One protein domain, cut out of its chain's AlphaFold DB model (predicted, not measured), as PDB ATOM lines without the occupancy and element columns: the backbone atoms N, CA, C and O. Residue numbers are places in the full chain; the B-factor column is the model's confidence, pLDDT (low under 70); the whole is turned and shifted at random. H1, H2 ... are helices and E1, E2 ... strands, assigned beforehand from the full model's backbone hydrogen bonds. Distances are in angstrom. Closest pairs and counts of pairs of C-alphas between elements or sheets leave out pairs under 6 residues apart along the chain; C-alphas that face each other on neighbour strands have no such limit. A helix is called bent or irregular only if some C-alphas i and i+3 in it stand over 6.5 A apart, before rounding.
ATOM      1  N   VAL A 350      -4.334  -2.924  -0.745       76.38
ATOM      2  CA  VAL A 350      -3.867  -3.388  -2.060       76.38
ATOM      3  C   VAL A 350      -4.847  -2.914  -3.129       76.38
ATOM      4  O   VAL A 350      -5.985  -3.380  -3.220       76.38
ATOM      5  N   ALA A 351      -4.395  -1.956  -3.929       77.69
ATOM      6  CA  ALA A 351      -5.150  -1.397  -5.032       77.69
ATOM      7  C   ALA A 351      -4.856  -2.148  -6.335       77.69
ATOM      8  O   ALA A 351      -3.707  -2.455  -6.655       77.69
ATOM      9  N   ASN A 352      -5.901  -2.411  -7.106       78.56
ATOM     10  CA  ASN A 352      -5.828  -2.893  -8.478       78.56
ATOM     11  C   ASN A 352      -7.118  -2.517  -9.217       78.56
ATOM     12  O   ASN A 352      -8.041  -1.992  -8.596       78.56
ATOM     13  N   GLN A 353      -7.200  -2.785 -10.520       81.06
ATOM     14  CA  GLN A 353      -8.370  -2.422 -11.330       81.06
ATOM     15  C   GLN A 353      -9.702  -2.982 -10.788       81.06
ATOM     16  O   GLN A 353     -10.725  -2.305 -10.852       81.06
ATOM     17  N   GLU A 354      -9.715  -4.194 -10.228       81.38
ATOM     18  CA  GLU A 354     -10.929  -4.797  -9.666       81.38
ATOM     19  C   GLU A 354     -11.300  -4.176  -8.308       81.38
ATOM     20  O   GLU A 354     -12.476  -3.902  -8.058       81.38
ATOM     21  N   SER A 355     -10.318  -3.869  -7.449       81.44
ATOM     22  CA  SER A 355     -10.576  -3.240  -6.148       81.44
ATOM     23  C   SER A 355     -10.906  -1.747  -6.252       81.44
ATOM     24  O   SER A 355     -11.788  -1.282  -5.524       81.44
ATOM     25  N   THR A 356     -10.321  -1.003  -7.204       84.81
ATOM     26  CA  THR A 356     -10.739   0.380  -7.491       84.81
ATOM     27  C   THR A 356     -12.139   0.427  -8.089       84.81
ATOM     28  O   THR A 356     -12.934   1.276  -7.683       84.81
ATOM     29  N   LYS A 357     -12.486  -0.515  -8.975       87.19
ATOM     30  CA  LYS A 357     -13.841  -0.648  -9.519       87.19
ATOM     31  C   LYS A 357     -14.864  -1.030  -8.450       87.19
ATOM     32  O   LYS A 357     -15.858  -0.333  -8.294       87.19
ATOM     33  N   GLY A 358     -14.599  -2.056  -7.641       86.62
ATOM     34  CA  GLY A 358     -15.485  -2.455  -6.540       86.62
ATOM     35  C   GLY A 358     -15.659  -1.371  -5.466       86.62
ATOM     36  O   GLY A 358     -16.722  -1.270  -4.845       86.62
ATOM     37  N   LEU A 359     -14.649  -0.518  -5.260       89.31
ATOM     38  CA  LEU A 359     -14.775   0.703  -4.462       89.31
ATOM     39  C   LEU A 359     -15.636   1.760  -5.175       89.31
ATOM     40  O   LEU A 359     -16.523   2.336  -4.548       89.31
ATOM     41  N   ALA A 360     -15.435   1.986  -6.473       91.00
ATOM     42  CA  ALA A 360     -16.235   2.921  -7.260       91.00
ATOM     43  C   ALA A 360     -17.725   2.543  -7.295       91.00
ATOM     44  O   ALA A 360     -18.557   3.416  -7.055       91.00
ATOM     45  N   SER A 361     -18.069   1.261  -7.458       92.81
ATOM     46  CA  SER A 361     -19.449   0.760  -7.363       92.81
ATOM     47  C   SER A 361     -20.084   1.070  -6.001       92.81
ATOM     48  O   SER A 361     -21.219   1.544  -5.933       92.81
ATOM     49  N   LYS A 362     -19.341   0.867  -4.899       92.88
ATOM     50  CA  LYS A 362     -19.797   1.215  -3.538       92.88
ATOM     51  C   LYS A 362     -20.002   2.725  -3.366       92.88
ATOM     52  O   LYS A 362     -20.993   3.143  -2.781       92.88
ATOM     53  N   LEU A 363     -19.095   3.557  -3.872       93.06
ATOM     54  CA  LEU A 363     -19.227   5.017  -3.783       93.06
ATOM     55  C   LEU A 363     -20.377   5.536  -4.669       93.06
ATOM     56  O   LEU A 363     -21.156   6.387  -4.244       93.06
ATOM     57  N   HIS A 364     -20.546   4.985  -5.872       93.50
ATOM     58  CA  HIS A 364     -21.645   5.322  -6.775       93.50
ATOM     59  C   HIS A 364     -23.013   4.912  -6.204       93.50
ATOM     60  O   HIS A 364     -23.989   5.648  -6.377       93.50
ATOM     61  N   SER A 365     -23.106   3.805  -5.454       92.81
ATOM     62  CA  SER A 365     -24.354   3.434  -4.772       92.81
ATOM     63  C   SER A 365     -24.739   4.424  -3.662       92.81
ATOM     64  O   SER A 365     -25.919   4.749  -3.538       92.81
ATOM     65  N   VAL A 366     -23.768   5.004  -2.940       92.94
ATOM     66  CA  VAL A 366     -24.006   6.097  -1.971       92.94
ATOM     67  C   VAL A 366     -24.521   7.367  -2.661       92.94
ATOM     68  O   VAL A 366     -25.457   7.992  -2.161       92.94
ATOM     69  N   ILE A 367     -23.979   7.730  -3.831       91.06
ATOM     70  CA  ILE A 367     -24.514   8.846  -4.639       91.06
ATOM     71  C   ILE A 367     -25.949   8.531  -5.081       91.06
ATOM     72  O   ILE A 367     -26.841   9.352  -4.889       91.06
ATOM     73  N   THR A 368     -26.187   7.328  -5.610       91.25
ATOM     74  CA  THR A 368     -27.486   6.898  -6.157       91.25
ATOM     75  C   THR A 368     -28.588   6.852  -5.097       91.25
ATOM     76  O   THR A 368     -29.699   7.313  -5.351       91.25
ATOM     77  N   ALA A 369     -28.285   6.346  -3.897       90.00
ATOM     78  CA  ALA A 369     -29.212   6.327  -2.765       90.00
ATOM     79  C   ALA A 369     -29.446   7.723  -2.155       90.00
ATOM     80  O   ALA A 369     -30.470   7.954  -1.513       90.00
ATOM     81  N   GLY A 370     -28.502   8.650  -2.338       87.31
ATOM     82  CA  GLY A 370     -28.577  10.016  -1.829       87.31
ATOM     83  C   GLY A 370     -29.306  11.002  -2.748       87.31
ATOM     84  O   GLY A 370     -30.094  11.813  -2.264       87.31
ATOM     85  N   ASP A 371     -29.023  10.966  -4.053       88.50
ATOM     86  CA  ASP A 371     -29.637  11.800  -5.095       88.50
ATOM     87  C   ASP A 371     -29.476  11.137  -6.480       88.50
ATOM     88  O   ASP A 371     -28.411  11.172  -7.105       88.50
ATOM     89  N   SER A 372     -30.565  10.574  -7.006       84.12
ATOM     90  CA  SER A 372     -30.582   9.919  -8.319       84.12
ATOM     91  C   SER A 372     -30.374  10.879  -9.501       84.12
ATOM     92  O   SER A 372     -29.913  10.441 -10.555       84.12
ATOM     93  N   LYS A 373     -30.634  12.187  -9.346       85.12
ATOM     94  CA  LYS A 373     -30.323  13.209 -10.368       85.12
ATOM     95  C   LYS A 373     -28.856  13.640 -10.333       85.12
ATOM     96  O   LYS A 373     -28.368  14.220 -11.303       85.12
ATOM     97  N   LEU A 374     -28.153  13.380  -9.232       84.81
ATOM     98  CA  LEU A 374     -26.705  13.545  -9.148       84.81
ATOM     99  C   LEU A 374     -25.976  12.327  -9.731       84.81
ATOM    100  O   LEU A 374     -24.978  12.503 -10.428       84.81
ATOM    101  N   ALA A 375     -26.510  11.117  -9.539       84.06
ATOM    102  CA  ALA A 375     -25.978   9.896 -10.154       84.06
ATOM    103  C   ALA A 375     -25.985   9.943 -11.698       84.06
ATOM    104  O   ALA A 375     -25.034   9.495 -12.329       84.06
ATOM    105  N   THR A 376     -26.977  10.581 -12.335       84.88
ATOM    106  CA  THR A 376     -26.959  10.780 -13.802       84.88
ATOM    107  C   THR A 376     -25.912  11.792 -14.291       84.88
ATOM    108  O   THR A 376     -25.658  11.859 -15.492       84.88
ATOM    109  N   LYS A 377     -25.285  12.565 -13.390       86.75
ATOM    110  CA  LYS A 377     -24.166  13.482 -13.693       86.75
ATOM    111  C   LYS A 377     -22.795  12.917 -13.318       86.75
ATOM    112  O   LYS A 377     -21.795  13.309 -13.914       86.75
ATOM    113  N   ILE A 378     -22.744  12.041 -12.316       90.19
ATOM    114  CA  ILE A 378     -21.528  11.388 -11.825       90.19
ATOM    115  C   ILE A 378     -21.682   9.885 -12.057       90.19
ATOM    116  O   ILE A 378     -22.049   9.147 -11.147       90.19
ATOM    117  N   SER A 379     -21.415   9.441 -13.285       90.19
ATOM    118  CA  SER A 379     -21.500   8.021 -13.633       90.19
ATOM    119  C   SER A 379     -20.460   7.186 -12.883       90.19
ATOM    120  O   SER A 379     -19.354   7.650 -12.594       90.19
ATOM    121  N   GLU A 380     -20.781   5.916 -12.634       89.88
ATOM    122  CA  GLU A 380     -19.886   4.943 -11.992       89.88
ATOM    123  C   GLU A 380     -18.487   4.903 -12.630       89.88
ATOM    124  O   GLU A 380     -17.487   4.879 -11.916       89.88
ATOM    125  N   LYS A 381     -18.397   5.018 -13.964       88.25
ATOM    126  CA  LYS A 381     -17.117   5.067 -14.684       88.25
ATOM    127  C   LYS A 381     -16.272   6.291 -14.311       88.25
ATOM    128  O   LYS A 381     -15.067   6.158 -14.135       88.25
ATOM    129  N   GLN A 382     -16.875   7.469 -14.143       90.12
ATOM    130  CA  GLN A 382     -16.143   8.661 -13.689       90.12
ATOM    131  C   GLN A 382     -15.641   8.491 -12.247       90.12
ATOM    132  O   GLN A 382     -14.582   9.014 -11.899       90.12
ATOM    133  N   VAL A 383     -16.361   7.729 -11.412       90.56
ATOM    134  CA  VAL A 383     -15.897   7.355 -10.066       90.56
ATOM    135  C   VAL A 383     -14.740   6.347 -10.146       90.56
ATOM    136  O   VAL A 383     -13.750   6.529  -9.444       90.56
ATOM    137  N   GLU A 384     -14.805   5.340 -11.027       91.25
ATOM    138  CA  GLU A 384     -13.720   4.372 -11.288       91.25
ATOM    139  C   GLU A 384     -12.443   5.079 -11.778       91.25
ATOM    140  O   GLU A 384     -11.349   4.829 -11.261       91.25
ATOM    141  N   GLU A 385     -12.590   6.033 -12.701       89.00
ATOM    142  CA  GLU A 385     -11.516   6.907 -13.178       89.00
ATOM    143  C   GLU A 385     -10.944   7.759 -12.026       89.00
ATOM    144  O   GLU A 385      -9.734   7.738 -11.798       89.00
ATOM    145  N   ALA A 386     -11.771   8.446 -11.227       89.19
ATOM    146  CA  ALA A 386     -11.299   9.274 -10.110       89.19
ATOM    147  C   ALA A 386     -10.599   8.469  -8.996       89.19
ATOM    148  O   ALA A 386      -9.552   8.893  -8.494       89.19
ATOM    149  N   VAL A 387     -11.128   7.296  -8.632       89.62
ATOM    150  CA  VAL A 387     -10.499   6.389  -7.657       89.62
ATOM    151  C   VAL A 387      -9.150   5.894  -8.183       89.62
ATOM    152  O   VAL A 387      -8.158   5.925  -7.448       89.62
ATOM    153  N   SER A 388      -9.069   5.512  -9.460       89.50
ATOM    154  CA  SER A 388      -7.827   5.027 -10.084       89.50
ATOM    155  C   SER A 388      -6.775   6.137 -10.240       89.50
ATOM    156  O   SER A 388      -5.597   5.918  -9.955       89.50
ATOM    157  N   GLN A 389      -7.177   7.369 -10.570       88.69
ATOM    158  CA  GLN A 389      -6.284   8.539 -10.586       88.69
ATOM    159  C   GLN A 389      -5.720   8.843  -9.191       88.69
ATOM    160  O   GLN A 389      -4.514   9.033  -9.039       88.69
ATOM    161  N   GLY A 390      -6.567   8.860  -8.155       87.94
ATOM    162  CA  GLY A 390      -6.119   9.053  -6.771       87.94
ATOM    163  C   GLY A 390      -5.171   7.948  -6.292       87.94
ATOM    164  O   GLY A 390      -4.187   8.227  -5.607       87.94
ATOM    165  N   THR A 391      -5.432   6.709  -6.721       88.50
ATOM    166  CA  THR A 391      -4.616   5.517  -6.452       88.50
ATOM    167  C   THR A 391      -3.205   5.682  -7.017       88.50
ATOM    168  O   THR A 391      -2.224   5.604  -6.273       88.50
ATOM    169  N   ILE A 392      -3.090   6.004  -8.311       88.81
ATOM    170  CA  ILE A 392      -1.790   6.214  -8.960       88.81
ATOM    171  C   ILE A 392      -1.078   7.457  -8.410       88.81
ATOM    172  O   ILE A 392       0.116   7.382  -8.132       88.81
ATOM    173  N   ARG A 393      -1.782   8.567  -8.139       87.25
ATOM    174  CA  ARG A 393      -1.199   9.759  -7.482       87.25
ATOM    175  C   ARG A 393      -0.552   9.417  -6.133       87.25
ATOM    176  O   ARG A 393       0.572   9.843  -5.866       87.25
ATOM    177  N   GLY A 394      -1.225   8.609  -5.307       83.56
ATOM    178  CA  GLY A 394      -0.691   8.132  -4.028       83.56
ATOM    179  C   GLY A 394       0.566   7.264  -4.182       83.56
ATOM    180  O   GLY A 394       1.545   7.462  -3.457       83.56
ATOM    181  N   ALA A 395       0.570   6.349  -5.157       83.38
ATOM    182  CA  ALA A 395       1.712   5.485  -5.461       83.38
ATOM    183  C   ALA A 395       2.914   6.254  -6.041       83.38
ATOM    184  O   ALA A 395       4.041   6.082  -5.576       83.38
ATOM    185  N   VAL A 396       2.687   7.164  -6.990       83.62
ATOM    186  CA  VAL A 396       3.738   8.001  -7.591       83.62
ATOM    187  C   VAL A 396       4.382   8.917  -6.546       83.62
ATOM    188  O   VAL A 396       5.604   9.067  -6.538       83.62
ATOM    189  N   ARG A 397       3.613   9.466  -5.592       79.19
ATOM    190  CA  ARG A 397       4.200  10.255  -4.495       79.19
ATOM    191  C   ARG A 397       4.961   9.395  -3.476       79.19
ATOM    192  O   ARG A 397       5.932   9.882  -2.898       79.19
ATOM    193  N   ASN A 398       4.593   8.123  -3.279       75.94
ATOM    194  CA  ASN A 398       5.442   7.172  -2.544       75.94
ATOM    195  C   ASN A 398       6.777   6.954  -3.263       75.94
ATOM    196  O   ASN A 398       7.816   7.152  -2.644       75.94
ATOM    197  N   MET A 399       6.741   6.652  -4.562       79.00
ATOM    198  CA  MET A 399       7.927   6.425  -5.394       79.00
ATOM    199  C   MET A 399       8.899   7.612  -5.384       79.00
ATOM    200  O   MET A 399      10.092   7.434  -5.144       79.00
ATOM    201  N   LEU A 400       8.394   8.837  -5.573       73.81
ATOM    202  CA  LEU A 400       9.199  10.060  -5.467       73.81
ATOM    203  C   LEU A 400       9.858  10.190  -4.082       73.81
ATOM    204  O   LEU A 400      11.033  10.541  -3.991       73.81
ATOM    205  N   THR A 401       9.135   9.842  -3.011       69.94
ATOM    206  CA  THR A 401       9.677   9.861  -1.643       69.94
ATOM    207  C   THR A 401      10.784   8.810  -1.462       69.94
ATOM    208  O   THR A 401      11.842   9.136  -0.924       69.94
ATOM    209  N   SER A 402      10.583   7.572  -1.934       69.38
ATOM    210  CA  SER A 402      11.565   6.486  -1.798       69.38
ATOM    211  C   SER A 402      12.805   6.675  -2.669       69.38
ATOM    212  O   SER A 402      13.902   6.373  -2.215       69.38
ATOM    213  N   VAL A 403      12.689   7.227  -3.884       69.06
ATOM    214  CA  VAL A 403      13.880   7.537  -4.699       69.06
ATOM    215  C   VAL A 403      14.728   8.625  -4.041       69.06
ATOM    216  O   VAL A 403      15.949   8.498  -4.040       69.06
ATOM    217  N   GLY A 404      14.116   9.635  -3.409       63.06
ATOM    218  CA  GLY A 404      14.851  10.641  -2.633       63.06
ATOM    219  C   GLY A 404      15.693  10.030  -1.502       63.06
ATOM    220  O   GLY A 404      16.871  10.360  -1.367       63.06
ATOM    221  N   VAL A 405      15.127   9.091  -0.732       61.03
ATOM    222  CA  VAL A 405      15.850   8.362   0.331       61.03
ATOM    223  C   VAL A 405      16.935   7.452  -0.258       61.03
ATOM    224  O   VAL A 405      18.102   7.565   0.105       61.03
ATOM    225  N   ASN A 406      16.606   6.647  -1.268       62.38
ATOM    226  CA  ASN A 406      17.538   5.687  -1.874       62.38
ATOM    227  C   ASN A 406      18.650   6.352  -2.718       62.38
ATOM    228  O   ASN A 406      19.425   5.653  -3.375       62.38
ATOM    229  N   VAL A 407      18.708   7.685  -2.758       62.91
ATOM    230  CA  VAL A 407      19.781   8.498  -3.355       62.91
ATOM    231  C   VAL A 407      20.622   9.168  -2.267       62.91
ATOM    232  O   VAL A 407      21.847   9.195  -2.388       62.91
ATOM    233  N   ILE A 408      19.998   9.603  -1.168       58.16
ATOM    234  CA  ILE A 408      20.664  10.082   0.056       58.16
ATOM    235  C   ILE A 408      21.737   9.092   0.551       58.16
ATOM    236  O   ILE A 408      22.853   9.505   0.884       58.16
ATOM    237  N   ASP A 409      21.448   7.788   0.513       55.78
ATOM    238  CA  ASP A 409      22.389   6.740   0.937       55.78
ATOM    239  C   ASP A 409      23.522   6.455  -0.066       55.78
ATOM    240  O   ASP A 409      24.547   5.887   0.309       55.78
ATOM    241  N   THR A 410      23.390   6.885  -1.328       58.50
ATOM    242  CA  THR A 410      24.451   6.734  -2.347       58.50
ATOM    243  C   THR A 410      25.510   7.841  -2.310       58.50
ATOM    244  O   THR A 410      26.516   7.751  -3.013       58.50
ATOM    245  N   ILE A 411      25.324   8.873  -1.482       57.75
ATOM    246  CA  ILE A 411      26.292   9.963  -1.303       57.75
ATOM    247  C   ILE A 411      27.427   9.479  -0.372       57.75
ATOM    248  O   ILE A 411      27.123   9.043   0.745       57.75
ATOM    249  N   PRO A 412      28.721   9.595  -0.750       54.62
ATOM    250  CA  PRO A 412      29.853   9.218   0.105       54.62
ATOM    251  C   PRO A 412      29.833   9.897   1.482       54.62
ATOM    252  O   PRO A 412      29.477  11.074   1.610       54.62
ATOM    253  N   LYS A 413      30.208   9.158   2.532       55.25
ATOM    254  CA  LYS A 413      30.178   9.626   3.938       55.25
ATOM    255  C   LYS A 413      31.306  10.615   4.265       55.25
ATOM    256  O   LYS A 413      31.309  11.222   5.327       55.25
ATOM    257  N   ASP A 414      32.222  10.754   3.321       51.22
ATOM    258  CA  ASP A 414      33.521  11.408   3.371       51.22
ATOM    259  C   ASP A 414      33.409  12.932   3.138       51.22
ATOM    260  O   ASP A 414      34.331  13.687   3.441       51.22
ATOM    261  N   ALA A 415      32.276  13.390   2.589       48.47
ATOM    262  CA  ALA A 415      31.984  14.801   2.352       48.47
ATOM    263  C   ALA A 415      31.717  15.554   3.668       48.47
ATOM    264  O   ALA A 415      31.028  15.051   4.556       48.47
ATOM    265  N   SER A 416      32.233  16.782   3.780       47.59
ATOM    266  CA  SER A 416      32.217  17.562   5.022       47.59
ATOM    267  C   SER A 416      30.803  17.839   5.565       47.59
ATOM    268  O   SER A 416      29.844  18.075   4.827       47.59
ATOM    269  N   ASN A 417      30.688  17.818   6.899       53.22
ATOM    270  CA  ASN A 417      29.411  17.721   7.621       53.22
ATOM    271  C   ASN A 417      28.423  18.892   7.431       53.22
ATOM    272  O   ASN A 417      27.261  18.728   7.794       53.22
ATOM    273  N   SER A 418      28.822  20.047   6.892       51.53
ATOM    274  CA  SER A 418      27.872  21.099   6.492       51.53
ATOM    275  C   SER A 418      27.275  20.790   5.120       51.53
ATOM    276  O   SER A 418      26.126  20.365   5.035       51.53
ATOM    277  N   GLY A 419      28.092  20.863   4.063       55.66
ATOM    278  CA  GLY A 419      27.652  20.684   2.677       55.66
ATOM    279  C   GLY A 419      26.949  19.349   2.407       55.66
ATOM    280  O   GLY A 419      26.010  19.309   1.613       55.66
ATOM    281  N   ARG A 420      27.322  18.265   3.114       57.12
ATOM    282  CA  ARG A 420      26.547  17.014   3.079       57.12
ATOM    283  C   ARG A 420      25.132  17.222   3.629       57.12
ATOM    284  O   ARG A 420      24.177  16.853   2.958       57.12
ATOM    285  N   ASN A 421      24.978  17.794   4.822       58.88
ATOM    286  CA  ASN A 421      23.669  17.968   5.458       58.88
ATOM    287  C   ASN A 421      22.770  18.956   4.700       58.88
ATOM    288  O   ASN A 421      21.574  18.701   4.572       58.88
ATOM    289  N   ASP A 422      23.333  20.018   4.127       59.31
ATOM    290  CA  ASP A 422      22.581  20.970   3.303       59.31
ATOM    291  C   ASP A 422      22.058  20.304   2.016       59.31
ATOM    292  O   ASP A 422      20.875  20.428   1.684       59.31
ATOM    293  N   LEU A 423      22.889  19.490   1.351       58.56
ATOM    294  CA  LEU A 423      22.487  18.690   0.188       58.56
ATOM    295  C   LEU A 423      21.430  17.628   0.550       58.56
ATOM    296  O   LEU A 423      20.446  17.464  -0.173       58.56
ATOM    297  N   LEU A 424      21.588  16.941   1.688       59.38
ATOM    298  CA  LEU A 424      20.604  15.981   2.208       59.38
ATOM    299  C   LEU A 424      19.248  16.651   2.474       59.38
ATOM    300  O   LEU A 424      18.209  16.115   2.080       59.38
ATOM    301  N   ASN A 425      19.249  17.835   3.092       60.91
ATOM    302  CA  ASN A 425      18.045  18.622   3.353       60.91
ATOM    303  C   ASN A 425      17.388  19.106   2.052       60.91
ATOM    304  O   ASN A 425      16.165  18.997   1.916       60.91
ATOM    305  N   ALA A 426      18.173  19.560   1.071       61.16
ATOM    306  CA  ALA A 426      17.677  19.970  -0.240       61.16
ATOM    307  C   ALA A 426      17.017  18.804  -1.001       61.16
ATOM    308  O   ALA A 426      15.875  18.932  -1.443       61.16
ATOM    309  N   VAL A 427      17.675  17.640  -1.095       58.75
ATOM    310  CA  VAL A 427      17.121  16.435  -1.749       58.75
ATOM    311  C   VAL A 427      15.859  15.949  -1.028       58.75
ATOM    312  O   VAL A 427      14.816  15.758  -1.657       58.75
ATOM    313  N   SER A 428      15.923  15.818   0.301       57.28
ATOM    314  CA  SER A 428      14.797  15.431   1.163       57.28
ATOM    315  C   SER A 428      13.582  16.343   0.967       57.28
ATOM    316  O   SER A 428      12.457  15.854   0.859       57.28
ATOM    317  N   THR A 429      13.795  17.658   0.871       60.78
ATOM    318  CA  THR A 429      12.722  18.645   0.683       60.78
ATOM    319  C   THR A 429      12.170  18.605  -0.741       60.78
ATOM    320  O   THR A 429      10.959  18.467  -0.912       60.78
ATOM    321  N   ASN A 430      13.036  18.632  -1.761       62.53
ATOM    322  CA  ASN A 430      12.649  18.682  -3.176       62.53
ATOM    323  C   ASN A 430      11.819  17.471  -3.632       62.53
ATOM    324  O   ASN A 430      10.935  17.628  -4.472       62.53
ATOM    325  N   PHE A 431      12.062  16.272  -3.091       62.84
ATOM    326  CA  PHE A 431      11.254  15.086  -3.416       62.84
ATOM    327  C   PHE A 431       9.964  14.964  -2.587       62.84
ATOM    328  O   PHE A 431       9.027  14.292  -3.016       62.84
ATOM    329  N   LYS A 432       9.870  15.636  -1.429       57.50
ATOM    330  CA  LYS A 432       8.644  15.678  -0.608       57.50
ATOM    331  C   LYS A 432       7.669  16.767  -1.062       57.50
ATOM    332  O   LYS A 432       6.457  16.540  -1.019       57.50
ATOM    333  N   SER A 433       8.174  17.926  -1.489       55.91
ATOM    334  CA  SER A 433       7.369  19.098  -1.862       55.91
ATOM    335  C   SER A 433       6.654  18.947  -3.206       55.91
ATOM    336  O   SER A 433       5.508  19.381  -3.317       55.91
ATOM    337  N   LYS A 434       7.292  18.297  -4.191       66.44
ATOM    338  CA  LYS A 434       6.768  18.105  -5.552       66.44
ATOM    339  C   LYS A 434       5.357  17.512  -5.545       66.44
ATOM    340  O   LYS A 434       5.136  16.393  -5.077       66.44
ATOM    341  N   ASP A 435       4.410  18.287  -6.065       67.00
ATOM    342  CA  ASP A 435       3.016  17.880  -6.198       67.00
ATOM    343  C   ASP A 435       2.745  17.250  -7.572       67.00
ATOM    344  O   ASP A 435       3.353  17.600  -8.583       67.00
ATOM    345  N   VAL A 436       1.816  16.297  -7.577       73.19
ATOM    346  CA  VAL A 436       1.311  15.583  -8.759       73.19
ATOM    347  C   VAL A 436      -0.212  15.715  -8.896       73.19
ATOM    348  O   VAL A 436      -0.824  15.055  -9.741       73.19
ATOM    349  N   SER A 437      -0.850  16.560  -8.075       68.00
ATOM    350  CA  SER A 437      -2.224  16.999  -8.320       68.00
ATOM    351  C   SER A 437      -2.329  17.746  -9.663       68.00
ATOM    352  O   SER A 437      -1.339  18.212 -10.221       68.00
ATOM    353  N   GLY A 438      -3.523  17.762 -10.259       70.62
ATOM    354  CA  GLY A 438      -3.752  18.319 -11.600       70.62
ATOM    355  C   GLY A 438      -3.335  17.422 -12.779       70.62
ATOM    356  O   GLY A 438      -3.970  17.498 -13.828       70.62
ATOM    357  N   TYR A 439      -2.357  16.522 -12.624       79.44
ATOM    358  CA  TYR A 439      -1.954  15.600 -13.696       79.44
ATOM    359  C   TYR A 439      -2.910  14.406 -13.866       79.44
ATOM    360  O   TYR A 439      -3.479  13.894 -12.896       79.44
ATOM    361  N   ASP A 440      -3.062  13.956 -15.113       84.62
ATOM    362  CA  ASP A 440      -3.889  12.823 -15.542       84.62
ATOM    363  C   ASP A 440      -2.983  11.684 -16.035       84.62
ATOM    364  O   ASP A 440      -2.291  11.826 -17.043       84.62
ATOM    365  N   PHE A 441      -2.993  10.560 -15.316       87.44
ATOM    366  CA  PHE A 441      -2.125   9.408 -15.582       87.44
ATOM    367  C   PHE A 441      -2.698   8.421 -16.611       87.44
ATOM    368  O   PHE A 441      -1.948   7.649 -17.206       87.44
ATOM    369  N   PHE A 442      -4.008   8.450 -16.858       87.50
ATOM    370  CA  PHE A 442      -4.700   7.502 -17.742       87.50
ATOM    371  C   PHE A 442      -5.029   8.096 -19.122       87.50
ATOM    372  O   PHE A 442      -5.470   7.368 -20.015       87.50
ATOM    373  N   LYS A 443      -4.774   9.397 -19.324       86.38
ATOM    374  CA  LYS A 443      -4.990  10.120 -20.583       86.38
ATOM    375  C   LYS A 443      -4.457   9.363 -21.801       86.38
ATOM    376  O   LYS A 443      -3.259   9.090 -21.901       86.38
ATOM    377  N   LYS A 444      -5.331   9.109 -22.780       85.19
ATOM    378  CA  LYS A 444      -4.914   8.661 -24.114       85.19
ATOM    379  C   LYS A 444      -4.371   9.854 -24.905       85.19
ATOM    380  O   LYS A 444      -4.953  10.940 -24.890       85.19
ATOM    381  N   THR A 445      -3.242   9.663 -25.575       83.31
ATOM    382  CA  THR A 445      -2.555  10.673 -26.396       83.31
ATOM    383  C   THR A 445      -2.093  10.033 -27.709       83.31
ATOM    384  O   THR A 445      -1.935   8.813 -27.736       83.31
ATOM    385  N   PRO A 446      -1.803  10.800 -28.780       82.38
ATOM    386  CA  PRO A 446      -1.318  10.221 -30.038       82.38
ATOM    387  C   PRO A 446      -0.052   9.364 -29.867       82.38
ATOM    388  O   PRO A 446       0.088   8.322 -30.496       82.38
ATOM    389  N   ALA A 447       0.836   9.745 -28.939       77.06
ATOM    390  CA  ALA A 447       2.050   8.994 -28.604       77.06
ATOM    391  C   ALA A 447       1.797   7.678 -27.836       77.06
ATOM    392  O   ALA A 447       2.705   6.864 -27.712       77.06
ATOM    393  N   THR A 448       0.586   7.463 -27.313       86.94
ATOM    394  CA  THR A 448       0.199   6.282 -26.512       86.94
ATOM    395  C   THR A 448      -1.002   5.533 -27.102       86.94
ATOM    396  O   THR A 448      -1.602   4.675 -26.449       86.94
ATOM    397  N   GLU A 449      -1.378   5.862 -28.342       83.69
ATOM    398  CA  GLU A 449      -2.607   5.400 -28.990       83.69
ATOM    399  C   GLU A 449      -2.608   3.885 -29.251       83.69
ATOM    400  O   GLU A 449      -3.639   3.237 -29.058       83.69
ATOM    401  N   SER A 450      -1.449   3.349 -29.649       87.12
ATOM    402  CA  SER A 450      -1.189   1.940 -29.973       87.12
ATOM    403  C   SER A 450      -0.646   1.106 -28.803       87.12
ATOM    404  O   SER A 450      -0.486  -0.102 -28.947       87.12
ATOM    405  N   MET A 451      -0.350   1.729 -27.658       90.12
ATOM    406  CA  MET A 451       0.164   1.046 -26.465       90.12
ATOM    407  C   MET A 451      -0.954   0.312 -25.721       90.12
ATOM    408  O   MET A 451      -2.076   0.828 -25.635       90.12
ATOM    409  N   SER A 452      -0.643  -0.832 -25.101       88.88
ATOM    410  CA  SER A 452      -1.544  -1.457 -24.123       88.88
ATOM    411  C   SER A 452      -1.770  -0.540 -22.914       88.88
ATOM    412  O   SER A 452      -1.009   0.397 -22.670       88.88
ATOM    413  N   ASP A 453      -2.814  -0.798 -22.126       84.88
ATOM    414  CA  ASP A 453      -3.155   0.073 -20.993       84.88
ATOM    415  C   ASP A 453      -2.072   0.070 -19.890       84.88
ATOM    416  O   ASP A 453      -1.848   1.097 -19.248       84.88
ATOM    417  N   VAL A 454      -1.315  -1.029 -19.746       86.00
ATOM    418  CA  VAL A 454      -0.149  -1.120 -18.844       86.00
ATOM    419  C   VAL A 454       1.006  -0.248 -19.347       86.00
ATOM    420  O   VAL A 454       1.570   0.537 -18.585       86.00
ATOM    421  N   GLU A 455       1.348  -0.357 -20.633       86.44
ATOM    422  CA  GLU A 455       2.429   0.417 -21.262       86.44
ATOM    423  C   GLU A 455       2.098   1.912 -21.306       86.44
ATOM    424  O   GLU A 455       2.953   2.741 -20.997       86.44
ATOM    425  N   ARG A 456       0.844   2.265 -21.613       90.81
ATOM    426  CA  ARG A 456       0.351   3.649 -21.606       90.81
ATOM    427  C   ARG A 456       0.395   4.255 -20.208       90.81
ATOM    428  O   ARG A 456       0.844   5.392 -20.070       90.81
ATOM    429  N   LEU A 457      -0.006   3.514 -19.173       89.50
ATOM    430  CA  LEU A 457       0.104   3.982 -17.791       89.50
ATOM    431  C   LEU A 457       1.575   4.159 -17.375       89.50
ATOM    432  O   LEU A 457       1.918   5.195 -16.811       89.50
ATOM    433  N   ALA A 458       2.458   3.211 -17.710       87.31
ATOM    434  CA  ALA A 458       3.897   3.328 -17.451       87.31
ATOM    435  C   ALA A 458       4.508   4.557 -18.149       87.31
ATOM    436  O   ALA A 458       5.198   5.356 -17.516       87.31
ATOM    437  N   HIS A 459       4.204   4.744 -19.437       87.62
ATOM    438  CA  HIS A 459       4.639   5.888 -20.237       87.62
ATOM    439  C   HIS A 459       4.144   7.217 -19.650       87.62
ATOM    440  O   HIS A 459       4.927   8.151 -19.483       87.62
ATOM    441  N   ASN A 460       2.863   7.306 -19.285       88.69
ATOM    442  CA  ASN A 460       2.284   8.514 -18.703       88.69
ATOM    443  C   ASN A 460       2.864   8.826 -17.316       88.69
ATOM    444  O   ASN A 460       3.218   9.978 -17.064       88.69
ATOM    445  N   ILE A 461       3.026   7.825 -16.435       87.12
ATOM    446  CA  ILE A 461       3.709   8.006 -15.144       87.12
ATOM    447  C   ILE A 461       5.128   8.524 -15.385       87.12
ATOM    448  O   ILE A 461       5.497   9.536 -14.796       87.12
ATOM    449  N   ARG A 462       5.901   7.884 -16.273       85.38
ATOM    450  CA  ARG A 462       7.267   8.294 -16.623       85.38
ATOM    451  C   ARG A 462       7.324   9.741 -17.112       85.38
ATOM    452  O   ARG A 462       8.128  10.516 -16.603       85.38
ATOM    453  N   GLU A 463       6.464  10.124 -18.050       83.25
ATOM    454  CA  GLU A 463       6.408  11.484 -18.601       83.25
ATOM    455  C   GLU A 463       6.045  12.538 -17.548       83.25
ATOM    456  O   GLU A 463       6.668  13.599 -17.495       83.25
ATOM    457  N   ILE A 464       5.058  12.257 -16.692       82.69
ATOM    458  CA  ILE A 464       4.652  13.156 -15.602       82.69
ATOM    459  C   ILE A 464       5.775  13.270 -14.566       82.69
ATOM    460  O   ILE A 464       6.114  14.372 -14.145       82.69
ATOM    461  N   VAL A 465       6.400  12.151 -14.198       76.12
ATOM    462  CA  VAL A 465       7.497  12.092 -13.224       76.12
ATOM    463  C   VAL A 465       8.747  12.800 -13.735       76.12
ATOM    464  O   VAL A 465       9.347  13.545 -12.970       76.12
ATOM    465  N   ILE A 466       9.124  12.644 -15.007       74.44
ATOM    466  CA  ILE A 466      10.265  13.362 -15.600       74.44
ATOM    467  C   ILE A 466       9.979  14.867 -15.661       74.44
ATOM    468  O   ILE A 466      10.851  15.663 -15.307       74.44
ATOM    469  N   LYS A 467       8.760  15.276 -16.039       75.12
ATOM    470  CA  LYS A 467       8.358  16.693 -16.027       75.12
ATOM    471  C   LYS A 467       8.442  17.266 -14.619       75.12
ATOM    472  O   LYS A 467       9.219  18.189 -14.410       75.12
ATOM    473  N   VAL A 468       7.769  16.651 -13.646       71.38
ATOM    474  CA  VAL A 468       7.795  17.056 -12.230       71.38
ATOM    475  C   VAL A 468       9.210  16.980 -11.630       71.38
ATOM    476  O   VAL A 468       9.565  17.813 -10.793       71.38
ATOM    477  N   ASN A 469      10.074  16.059 -12.079       67.94
ATOM    478  CA  ASN A 469      11.477  16.042 -11.665       67.94
ATOM    479  C   ASN A 469      12.216  17.294 -12.170       67.94
ATOM    480  O   ASN A 469      12.863  17.974 -11.373       67.94
ATOM    481  N   ASN A 470      12.041  17.647 -13.444       65.19
ATOM    482  CA  ASN A 470      12.643  18.828 -14.071       65.19
ATOM    483  C   ASN A 470      11.953  20.167 -13.711       65.19
ATOM    484  O   ASN A 470      12.519  21.220 -13.978       65.19
ATOM    485  N   SER A 471      10.766  20.170 -13.089       60.28
ATOM    486  CA  SER A 471       9.990  21.382 -12.746       60.28
ATOM    487  C   SER A 471      10.491  22.175 -11.521       60.28
ATOM    488  O   SER A 471       9.684  22.840 -10.877       60.28
ATOM    489  N   ASN A 472      11.775  22.114 -11.152       51.41
ATOM    490  CA  ASN A 472      12.301  22.896 -10.023       51.41
ATOM    491  C   ASN A 472      13.614  23.608 -10.406       51.41
ATOM    492  O   ASN A 472      14.553  22.923 -10.821       51.41
ATOM    493  N   ASN A 486      29.644  17.485 -12.355       46.47
ATOM    494  CA  ASN A 486      29.909  16.129 -12.844       46.47
ATOM    495  C   ASN A 486      29.408  15.049 -11.869       46.47
ATOM    496  O   ASN A 486      28.982  13.979 -12.310       46.47
ATOM    497  N   MET A 487      29.384  15.340 -10.563       46.78
ATOM    498  CA  MET A 487      28.682  14.508  -9.579       46.78
ATOM    499  C   MET A 487      27.165  14.592  -9.768       46.78
ATOM    500  O   MET A 487      26.513  13.551  -9.773       46.78
ATOM    501  N   ASP A 488      26.614  15.788  -9.987       58.91
ATOM    502  CA  ASP A 488      25.183  15.991 -10.232       58.91
ATOM    503  C   ASP A 488      24.716  15.237 -11.483       58.91
ATOM    504  O   ASP A 488      23.809  14.415 -11.391       58.91
ATOM    505  N   LYS A 489      25.408  15.376 -12.622       61.47
ATOM    506  CA  LYS A 489      25.107  14.616 -13.855       61.47
ATOM    507  C   LYS A 489      25.121  13.095 -13.618       61.47
ATOM    508  O   LYS A 489      24.258  12.377 -14.134       61.47
ATOM    509  N   GLY A 490      26.051  12.595 -12.797       61.44
ATOM    510  CA  GLY A 490      26.116  11.186 -12.396       61.44
ATOM    511  C   GLY A 490      24.953  10.744 -11.498       61.44
ATOM    512  O   GLY A 490      24.324   9.716 -11.761       61.44
ATOM    513  N   ILE A 491      24.638  11.527 -10.464       62.31
ATOM    514  CA  ILE A 491      23.547  11.269  -9.511       62.31
ATOM    515  C   ILE A 491      22.185  11.383 -10.211       62.31
ATOM    516  O   ILE A 491      21.357  10.485 -10.077       62.31
ATOM    517  N   LYS A 492      21.979  12.409 -11.041       66.12
ATOM    518  CA  LYS A 492      20.793  12.609 -11.883       66.12
ATOM    519  C   LYS A 492      20.558  11.428 -12.824       66.12
ATOM    520  O   LYS A 492      19.450  10.902 -12.865       66.12
ATOM    521  N   SER A 493      21.604  10.900 -13.469       69.56
ATOM    522  CA  SER A 493      21.486   9.677 -14.282       69.56
ATOM    523  C   SER A 493      21.040   8.452 -13.466       69.56
ATOM    524  O   SER A 493      20.316   7.601 -13.988       69.56
ATOM    525  N   GLN A 494      21.428   8.343 -12.190       66.69
ATOM    526  CA  GLN A 494      20.951   7.275 -11.299       66.69
ATOM    527  C   GLN A 494      19.515   7.515 -10.804       66.69
ATOM    528  O   GLN A 494      18.736   6.561 -10.763       66.69
ATOM    529  N   ILE A 495      19.152   8.762 -10.477       67.69
ATOM    530  CA  ILE A 495      17.780   9.183 -10.145       67.69
ATOM    531  C   ILE A 495      16.842   8.814 -11.293       67.69
ATOM    532  O   ILE A 495      15.896   8.057 -11.086       67.69
ATOM    533  N   ASP A 496      17.128   9.283 -12.506       68.75
ATOM    534  CA  ASP A 496      16.244   9.100 -13.657       68.75
ATOM    535  C   ASP A 496      16.120   7.612 -14.030       68.75
ATOM    536  O   ASP A 496      15.019   7.143 -14.315       68.75
ATOM    537  N   LYS A 497      17.196   6.814 -13.916       76.00
ATOM    538  CA  LYS A 497      17.125   5.345 -14.068       76.00
ATOM    539  C   LYS A 497      16.230   4.680 -13.013       76.00
ATOM    540  O   LYS A 497      15.425   3.824 -13.376       76.00
ATOM    541  N   LYS A 498      16.336   5.070 -11.734       72.31
ATOM    542  CA  LYS A 498      15.475   4.551 -10.650       72.31
ATOM    543  C   LYS A 498      14.007   4.951 -10.856       72.31
ATOM    544  O   LYS A 498      13.134   4.096 -10.737       72.31
ATOM    545  N   LEU A 499      13.740   6.207 -11.228       72.94
ATOM    546  CA  LEU A 499      12.391   6.708 -11.529       72.94
ATOM    547  C   LEU A 499      11.766   5.988 -12.734       72.94
ATOM    548  O   LEU A 499      10.601   5.604 -12.665       72.94
ATOM    549  N   ILE A 500      12.527   5.756 -13.810       74.00
ATOM    550  CA  ILE A 500      12.048   5.011 -14.985       74.00
ATOM    551  C   ILE A 500      11.689   3.572 -14.595       74.00
ATOM    552  O   ILE A 500      10.557   3.153 -14.838       74.00
ATOM    553  N   ALA A 501      12.591   2.844 -13.928       78.00
ATOM    554  CA  ALA A 501      12.336   1.462 -13.515       78.00
ATOM    555  C   ALA A 501      11.093   1.340 -12.612       78.00
ATOM    556  O   ALA A 501      10.221   0.507 -12.862       78.00
ATOM    557  N   GLN A 502      10.963   2.215 -11.608       78.88
ATOM    558  CA  GLN A 502       9.814   2.190 -10.700       78.88
ATOM    559  C   GLN A 502       8.510   2.683 -11.359       78.88
ATOM    560  O   GLN A 502       7.437   2.208 -10.990       78.88
ATOM    561  N   SER A 503       8.565   3.555 -12.377       80.62
ATOM    562  CA  SER A 503       7.367   3.990 -13.120       80.62
ATOM    563  C   SER A 503       6.695   2.850 -13.893       80.62
ATOM    564  O   SER A 503       5.467   2.737 -13.885       80.62
ATOM    565  N   GLU A 504       7.486   1.954 -14.493       81.38
ATOM    566  CA  GLU A 504       6.968   0.727 -15.100       81.38
ATOM    567  C   GLU A 504       6.415  -0.244 -14.053       81.38
ATOM    568  O   GLU A 504       5.406  -0.907 -14.293       81.38
ATOM    569  N   GLU A 505       7.076  -0.351 -12.899       82.62
ATOM    570  CA  GLU A 505       6.664  -1.262 -11.833       82.62
ATOM    571  C   GLU A 505       5.333  -0.836 -11.192       82.62
ATOM    572  O   GLU A 505       4.477  -1.697 -11.009       82.62
ATOM    573  N   ILE A 506       5.070   0.461 -10.968       84.88
ATOM    574  CA  ILE A 506       3.746   0.938 -10.506       84.88
ATOM    575  C   ILE A 506       2.637   0.510 -11.473       84.88
ATOM    576  O   ILE A 506       1.607  -0.009 -11.041       84.88
ATOM    577  N   ALA A 507       2.837   0.713 -12.780       85.44
ATOM    578  CA  ALA A 507       1.840   0.357 -13.785       85.44
ATOM    579  C   ALA A 507       1.590  -1.160 -13.817       85.44
ATOM    580  O   ALA A 507       0.439  -1.601 -13.790       85.44
ATOM    581  N   LYS A 508       2.662  -1.963 -13.792       83.25
ATOM    582  CA  LYS A 508       2.578  -3.429 -13.711       83.25
ATOM    583  C   LYS A 508       1.872  -3.872 -12.423       83.25
ATOM    584  O   LYS A 508       0.995  -4.721 -12.492       83.25
ATOM    585  N   GLN A 509       2.186  -3.286 -11.265       81.25
ATOM    586  CA  GLN A 509       1.552  -3.627  -9.983       81.25
ATOM    587  C   GLN A 509       0.059  -3.257  -9.935       81.25
ATOM    588  O   GLN A 509      -0.731  -4.014  -9.374       81.25
ATOM    589  N   PHE A 510      -0.354  -2.141 -10.551       86.00
ATOM    590  CA  PHE A 510      -1.764  -1.734 -10.604       86.00
ATOM    591  C   PHE A 510      -2.637  -2.729 -11.386       86.00
ATOM    592  O   PHE A 510      -3.697  -3.130 -10.907       86.00
ATOM    593  N   TYR A 511      -2.182  -3.161 -12.566       82.44
ATOM    594  CA  TYR A 511      -2.933  -4.111 -13.393       82.44
ATOM    595  C   TYR A 511      -2.752  -5.576 -12.954       82.44
ATOM    596  O   TYR A 511      -3.696  -6.353 -13.049       82.44
ATOM    597  N   ASN A 512      -1.592  -5.955 -12.400       72.12
ATOM    598  CA  ASN A 512      -1.313  -7.335 -11.965       72.12
ATOM    599  C   ASN A 512      -1.792  -7.660 -10.534       72.12
ATOM    600  O   ASN A 512      -1.515  -8.751 -10.036       72.12
ATOM    601  N   GLY A 513      -2.495  -6.743  -9.858       68.19
ATOM    602  CA  GLY A 513      -3.195  -7.045  -8.605       68.19
ATOM    603  C   GLY A 513      -2.491  -6.661  -7.294       68.19
ATOM    604  O   GLY A 513      -2.981  -7.066  -6.243       68.19
ATOM    605  N   THR A 514      -1.366  -5.936  -7.322       68.00
ATOM    606  CA  THR A 514      -0.372  -5.921  -6.223       68.00
ATOM    607  C   THR A 514       0.073  -4.539  -5.709       68.00
ATOM    608  O   THR A 514       0.983  -4.464  -4.879       68.00
ATOM    609  N   LEU A 515      -0.537  -3.431  -6.149       80.25
ATOM    610  CA  LEU A 515      -0.091  -2.078  -5.779       80.25
ATOM    611  C   LEU A 515      -0.475  -1.707  -4.332       80.25
ATOM    612  O   LEU A 515      -1.622  -1.368  -4.040       80.25
ATOM    613  N   ALA A 516       0.493  -1.732  -3.412       75.25
ATOM    614  CA  ALA A 516       0.265  -1.439  -1.995       75.25
ATOM    615  C   ALA A 516       0.291   0.069  -1.666       75.25
ATOM    616  O   ALA A 516       1.244   0.783  -1.987       75.25
ATOM    617  N   ILE A 517      -0.731   0.546  -0.949       75.31
ATOM    618  CA  ILE A 517      -0.930   1.954  -0.582       75.31
ATOM    619  C   ILE A 517      -1.115   2.089   0.937       75.31
ATOM    620  O   ILE A 517      -1.945   1.412   1.542       75.31
ATOM    621  N   GLY A 518      -0.316   2.965   1.556       68.56
ATOM    622  CA  GLY A 518      -0.347   3.255   2.994       68.56
ATOM    623  C   GLY A 518      -1.292   4.398   3.384       68.56
ATOM    624  O   GLY A 518      -1.759   5.161   2.540       68.56
ATOM    625  N   ASP A 519      -1.538   4.531   4.685       58.53
ATOM    626  CA  ASP A 519      -2.647   5.316   5.249       58.53
ATOM    627  C   ASP A 519      -2.672   6.790   4.832       58.53
ATOM    628  O   ASP A 519      -3.683   7.263   4.313       58.53
ATOM    629  N   ASN A 520      -1.532   7.481   4.901       64.19
ATOM    630  CA  ASN A 520      -1.409   8.896   4.513       64.19
ATOM    631  C   ASN A 520      -1.517   9.137   2.986       64.19
ATOM    632  O   ASN A 520      -1.199  10.221   2.498       64.19
ATOM    633  N   ARG A 521      -1.909   8.125   2.195       71.69
ATOM    634  CA  ARG A 521      -2.178   8.241   0.752       71.69
ATOM    635  C   ARG A 521      -3.642   8.014   0.372       71.69
ATOM    636  O   ARG A 521      -4.017   8.329  -0.757       71.69
ATOM    637  N   GLN A 522      -4.492   7.581   1.305       72.56
ATOM    638  CA  GLN A 522      -5.946   7.516   1.096       72.56
ATOM    639  C   GLN A 522      -6.530   8.904   0.769       72.56
ATOM    640  O   GLN A 522      -7.498   9.024   0.020       72.56
ATOM    641  N   GLU A 523      -5.881   9.970   1.249       78.50
ATOM    642  CA  GLU A 523      -6.221  11.368   0.967       78.50
ATOM    643  C   GLU A 523      -6.211  11.726  -0.528       78.50
ATOM    644  O   GLU A 523      -7.001  12.564  -0.946       78.50
ATOM    645  N   TYR A 524      -5.393  11.071  -1.362       84.81
ATOM    646  CA  TYR A 524      -5.331  11.349  -2.809       84.81
ATOM    647  C   TYR A 524      -6.553  10.780  -3.540       84.81
ATOM    648  O   TYR A 524      -7.043  11.375  -4.501       84.81
ATOM    649  N   ILE A 525      -7.085   9.663  -3.036       86.81
ATOM    650  CA  ILE A 525      -8.327   9.035  -3.498       86.81
ATOM    651  C   ILE A 525      -9.524   9.821  -2.953       86.81
ATOM    652  O   ILE A 525     -10.407  10.205  -3.718       86.81
ATOM    653  N   SER A 526      -9.504  10.173  -1.662       85.12
ATOM    654  CA  SER A 526     -10.507  11.055  -1.056       85.12
ATOM    655  C   SER A 526     -10.567  12.415  -1.751       85.12
ATOM    656  O   SER A 526     -11.662  12.946  -1.904       85.12
ATOM    657  N   GLY A 527      -9.429  12.976  -2.169       87.88
ATOM    658  CA  GLY A 527      -9.325  14.232  -2.906       87.88
ATOM    659  C   GLY A 527      -9.922  14.119  -4.305       87.88
ATOM    660  O   GLY A 527     -10.880  14.820  -4.607       87.88
ATOM    661  N   ALA A 528      -9.453  13.164  -5.115       88.12
ATOM    662  CA  ALA A 528      -9.962  12.959  -6.474       88.12
ATOM    663  C   ALA A 528     -11.486  12.711  -6.513       88.12
ATOM    664  O   ALA A 528     -12.191  13.330  -7.311       88.12
ATOM    665  N   VAL A 529     -12.012  11.879  -5.603       89.69
ATOM    666  CA  VAL A 529     -13.463  11.659  -5.450       89.69
ATOM    667  C   VAL A 529     -14.173  12.922  -4.942       89.69
ATOM    668  O   VAL A 529     -15.262  13.248  -5.415       89.69
ATOM    669  N   SER A 530     -13.558  13.677  -4.024       88.88
ATOM    670  CA  SER A 530     -14.125  14.940  -3.535       88.88
ATOM    671  C   SER A 530     -14.247  15.991  -4.627       88.88
ATOM    672  O   SER A 530     -15.225  16.732  -4.639       88.88
ATOM    673  N   ASP A 531     -13.269  16.093  -5.517       88.50
ATOM    674  CA  ASP A 531     -13.230  17.143  -6.532       88.50
ATOM    675  C   ASP A 531     -14.175  16.813  -7.696       88.50
ATOM    676  O   ASP A 531     -14.923  17.691  -8.133       88.50
ATOM    677  N   LEU A 532     -14.276  15.531  -8.079       89.69
ATOM    678  CA  LEU A 532     -15.346  15.027  -8.949       89.69
ATOM    679  C   LEU A 532     -16.739  15.350  -8.376       89.69
ATOM    680  O   LEU A 532     -17.608  15.839  -9.102       89.69
ATOM    681  N   PHE A 533     -16.950  15.115  -7.077       89.69
ATOM    682  CA  PHE A 533     -18.228  15.397  -6.422       89.69
ATOM    683  C   PHE A 533     -18.527  16.902  -6.366       89.69
ATOM    684  O   PHE A 533     -19.588  17.332  -6.815       89.69
ATOM    685  N   LYS A 534     -17.589  17.728  -5.881       86.69
ATOM    686  CA  LYS A 534     -17.742  19.197  -5.787       86.69
ATOM    687  C   LYS A 534     -17.974  19.863  -7.146       86.69
ATOM    688  O   LYS A 534     -18.663  20.878  -7.192       86.69
ATOM    689  N   GLY A 535     -17.395  19.325  -8.224       86.12
ATOM    690  CA  GLY A 535     -17.570  19.849  -9.581       86.12
ATOM    691  C   GLY A 535     -18.971  19.629 -10.165       86.12
ATOM    692  O   GLY A 535     -19.370  20.360 -11.066       86.12
ATOM    693  N   ASN A 536     -19.728  18.655  -9.644       86.62
ATOM    694  CA  ASN A 536     -21.020  18.231 -10.202       86.62
ATOM    695  C   ASN A 536     -22.214  18.414  -9.242       86.62
ATOM    696  O   ASN A 536     -23.354  18.553  -9.697       86.62
ATOM    697  N   ALA A 537     -21.976  18.413  -7.927       86.56
ATOM    698  CA  ALA A 537     -23.014  18.471  -6.901       86.56
ATOM    699  C   ALA A 537     -23.438  19.914  -6.551       86.56
ATOM    700  O   ALA A 537     -22.586  20.779  -6.328       86.56
ATOM    701  N   PRO A 538     -24.750  20.199  -6.423       81.00
ATOM    702  CA  PRO A 538     -25.228  21.507  -5.981       81.00
ATOM    703  C   PRO A 538     -24.900  21.749  -4.496       81.00
ATOM    704  O   PRO A 538     -24.821  20.821  -3.694       81.00
ATOM    705  N   ARG A 539     -24.743  23.014  -4.081       82.56
ATOM    706  CA  ARG A 539     -24.374  23.383  -2.696       82.56
ATOM    707  C   ARG A 539     -25.560  23.299  -1.716       82.56
ATOM    708  O   ARG A 539     -25.959  24.302  -1.134       82.56
ATOM    709  N   THR A 540     -26.121  22.104  -1.521       87.00
ATOM    710  CA  THR A 540     -27.290  21.850  -0.651       87.00
ATOM    711  C   THR A 540     -26.927  21.117   0.649       87.00
ATOM    712  O   THR A 540     -25.842  20.549   0.780       87.00
ATOM    713  N   ALA A 541     -27.850  21.084   1.619       84.81
ATOM    714  CA  ALA A 541     -27.705  20.265   2.829       84.81
ATOM    715  C   ALA A 541     -27.687  18.752   2.519       84.81
ATOM    716  O   ALA A 541     -26.894  18.015   3.103       84.81
ATOM    717  N   GLN A 542     -28.490  18.304   1.549       86.88
ATOM    718  CA  GLN A 542     -28.511  16.919   1.067       86.88
ATOM    719  C   GLN A 542     -27.153  16.529   0.467       86.88
ATOM    720  O   GLN A 542     -26.558  15.537   0.877       86.88
ATOM    721  N   SER A 543     -26.591  17.362  -0.409       86.19
ATOM    722  CA  SER A 543     -25.272  17.125  -1.011       86.19
ATOM    723  C   SER A 543     -24.134  17.154   0.020       86.19
ATOM    724  O   SER A 543     -23.187  16.383  -0.112       86.19
ATOM    725  N   LYS A 544     -24.237  17.965   1.089       87.88
ATOM    726  CA  LYS A 544     -23.309  17.900   2.239       87.88
ATOM    727  C   LYS A 544     -23.392  16.559   2.980       87.88
ATOM    728  O   LYS A 544     -22.349  16.032   3.358       87.88
ATOM    729  N   LYS A 545     -24.595  15.997   3.163       90.94
ATOM    730  CA  LYS A 545     -24.773  14.665   3.764       90.94
ATOM    731  C   LYS A 545     -24.158  13.573   2.881       90.94
ATOM    732  O   LYS A 545     -23.327  12.816   3.359       90.94
ATOM    733  N   ILE A 546     -24.475  13.554   1.583       91.06
ATOM    734  CA  ILE A 546     -23.911  12.577   0.630       91.06
ATOM    735  C   ILE A 546     -22.377  12.651   0.613       91.06
ATOM    736  O   ILE A 546     -21.710  11.624   0.622       91.06
ATOM    737  N   PHE A 547     -21.801  13.857   0.659       89.75
ATOM    738  CA  PHE A 547     -20.351  14.048   0.739       89.75
ATOM    739  C   PHE A 547     -19.725  13.471   2.022       89.75
ATOM    740  O   PHE A 547     -18.650  12.871   1.976       89.75
ATOM    741  N   HIS A 548     -20.397  13.622   3.166       90.06
ATOM    742  CA  HIS A 548     -19.985  13.002   4.426       90.06
ATOM    743  C   HIS A 548     -20.051  11.468   4.345       90.06
ATOM    744  O   HIS A 548     -19.085  10.788   4.695       90.06
ATOM    745  N   ASP A 549     -21.154  10.934   3.823       91.81
ATOM    746  CA  ASP A 549     -21.415   9.493   3.759       91.81
ATOM    747  C   ASP A 549     -20.521   8.790   2.712       91.81
ATOM    748  O   ASP A 549     -20.111   7.643   2.899       91.81
ATOM    749  N   LEU A 550     -20.102   9.504   1.659       90.56
ATOM    750  CA  LEU A 550     -19.016   9.091   0.764       90.56
ATOM    751  C   LEU A 550     -17.676   8.993   1.504       90.56
ATOM    752  O   LEU A 550     -16.965   8.001   1.350       90.56
ATOM    753  N   LYS A 551     -17.323  10.000   2.316       88.88
ATOM    754  CA  LYS A 551     -16.044  10.025   3.043       88.88
ATOM    755  C   LYS A 551     -15.967   8.936   4.121       88.88
ATOM    756  O   LYS A 551     -14.905   8.337   4.292       88.88
ATOM    757  N   SER A 552     -17.070   8.641   4.812       89.12
ATOM    758  CA  SER A 552     -17.132   7.528   5.770       89.12
ATOM    759  C   SER A 552     -17.081   6.167   5.065       89.12
ATOM    760  O   SER A 552     -16.282   5.320   5.457       89.12
ATOM    761  N   THR A 553     -17.829   5.979   3.971       91.75
ATOM    762  CA  THR A 553     -17.790   4.746   3.156       91.75
ATOM    763  C   THR A 553     -16.390   4.463   2.610       91.75
ATOM    764  O   THR A 553     -15.925   3.324   2.665       91.75
ATOM    765  N   LEU A 554     -15.694   5.504   2.137       88.44
ATOM    766  CA  LEU A 554     -14.300   5.429   1.700       88.44
ATOM    767  C   LEU A 554     -13.386   4.962   2.847       88.44
ATOM    768  O   LEU A 554     -12.699   3.953   2.710       88.44
ATOM    769  N   SER A 555     -13.418   5.666   3.985       85.94
ATOM    770  CA  SER A 555     -12.597   5.366   5.170       85.94
ATOM    771  C   SER A 555     -12.807   3.934   5.679       85.94
ATOM    772  O   SER A 555     -11.841   3.208   5.923       85.94
ATOM    773  N   ASN A 556     -14.064   3.494   5.774       87.62
ATOM    774  CA  ASN A 556     -14.410   2.142   6.204       87.62
ATOM    775  C   ASN A 556     -13.856   1.102   5.222       87.62
ATOM    776  O   ASN A 556     -13.108   0.224   5.638       87.62
ATOM    777  N   HIS A 557     -14.091   1.263   3.912       86.31
ATOM    778  CA  HIS A 557     -13.545   0.348   2.905       86.31
ATOM    779  C   HIS A 557     -12.016   0.232   2.994       86.31
ATOM    780  O   HIS A 557     -11.488  -0.876   2.883       86.31
ATOM    781  N   PHE A 558     -11.294   1.334   3.221       80.56
ATOM    782  CA  PHE A 558      -9.845   1.274   3.421       80.56
ATOM    783  C   PHE A 558      -9.448   0.518   4.689       80.56
ATOM    784  O   PHE A 558      -8.515  -0.278   4.638       80.56
ATOM    785  N   ASN A 559     -10.130   0.736   5.813       80.00
ATOM    786  CA  ASN A 559      -9.802   0.059   7.069       80.00
ATOM    787  C   ASN A 559     -10.156  -1.438   7.050       80.00
ATOM    788  O   ASN A 559      -9.368  -2.247   7.541       80.00
ATOM    789  N   ASP A 560     -11.270  -1.810   6.419       82.06
ATOM    790  CA  ASP A 560     -11.739  -3.197   6.307       82.06
ATOM    791  C   ASP A 560     -10.849  -4.049   5.380       82.06
ATOM    792  O   ASP A 560     -10.668  -5.242   5.611       82.06
ATOM    793  N   ASN A 561     -10.266  -3.442   4.335       76.81
ATOM    794  CA  ASN A 561      -9.496  -4.136   3.287       76.81
ATOM    795  C   ASN A 561      -7.970  -3.938   3.419       76.81
ATOM    796  O   ASN A 561      -7.214  -4.106   2.459       76.81
ATOM    797  N   LYS A 562      -7.501  -3.576   4.619       76.50
ATOM    798  CA  LYS A 562      -6.080  -3.442   4.976       76.50
ATOM    799  C   LYS A 562      -5.451  -4.790   5.339       76.50
ATOM    800  O   LYS A 562      -5.930  -5.485   6.238       76.50
TER     801      LYS A 562
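What this domain is: This is residues 350 to 472 and 486 to 562 of the 1005 residues of an uncharacterized protein of Cyanobacteria bacterium UBA11440 (UniProt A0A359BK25). One long helix, H3, runs through two helical lobes set end to end: in one, H1 and H7 pack on its first part, with H8 packed on H1 and H7 and the short H2 on H1, while in the other H4 folds back along its far part and H6, with H5 packed on it, covers another side there. Residues 413 to 419, of which 417 to 419 belong to H4, stick out at one end. The 200 printed residues include eight named helices and one named strand, in the order H1 H2 H3 H4 H5 H6 E1 H7 H8, and the class is mostly helix. The whole is elongated, spanning 64 by 40 by 29 A, and only just compact, close to loose, with a radius of gyration of the C-alphas of 19.4 A.

Where its parts are: H1, residues 353 to 370, is 25.6 A long and begins at C-alpha 353 (-8.370, -2.422, -11.330). H2 is residues 372 to 375, 5.0 A. H3, residues 380 to 408, is 42.6 A long and ends at C-alpha 408 (20.664, 10.082, 0.056). H4 is residues 417 to 433, 24.0 A; H5 residues 453 to 470, 25.5 A; H6 residues 486 to 511, 38.6 A. E1, residues 515 to 517, 6.6 A, pairs with no named strand. H7, residues 519 to 536, 27.3 A, is neither bent nor irregular, but only just: C-alphas 520 and 523 are 6.5 A apart. H8, residues 541 to 560, 28.6 A, ends at C-alpha 560 (-11.739, -3.197, 6.307).

How they stand to each other: H3 is the hub, touching four helices. H7 touches its residues 382 to 395, opposite ways at a steep tilt of 37 degrees, only just past shallow; the closest C-alphas, Gly 390 and Ile 525, are 3.9 A apart. H1 touches residues 380 to 388 of H3 at a steep tilt of 48 degrees, closest at Ala 360 and Glu 384, 5.0 A between C-alphas. H4 forms a helical hairpin with H3, touching residues 400 to 408 at a shallow tilt of 5 degrees, closest at C-alphas 401 and 431, 5.7 A. H6 touches H3 at C-alphas 403 and 498, 6.8 A, and H5 at C-alphas 458 and 504, 4.7 A. H8 touches H1 at C-alphas 370 and 546, 5.9 A, and makes a helical hairpin with H7, closest at C-alphas 526 and 551, 7.0 A. H2 touches H1, with C-alphas 368 and 375 5.2 A apart. Residues 350 to 351 pair antiparallel with residues 515 to 516 of E1. Every O i to N i+4 pair is within hydrogen-bond range in H1, H3, H5, H6 and H8, against 12 of 13 in H4 and 10 of 14 in H7; H2 is too short for one.

The domain as a whole: The farthest C-alphas, Lys 373 and Asp 414, are 65.3 A apart. Residues 473 to 485 are not printed, a gap of 19.1 A between C-alphas 472 and 486. The link from H4 to H5 is long. Mean pLDDT of the printed part is 77.9; 56 residues are under 70, among them 401 to 435 and 486 to 496.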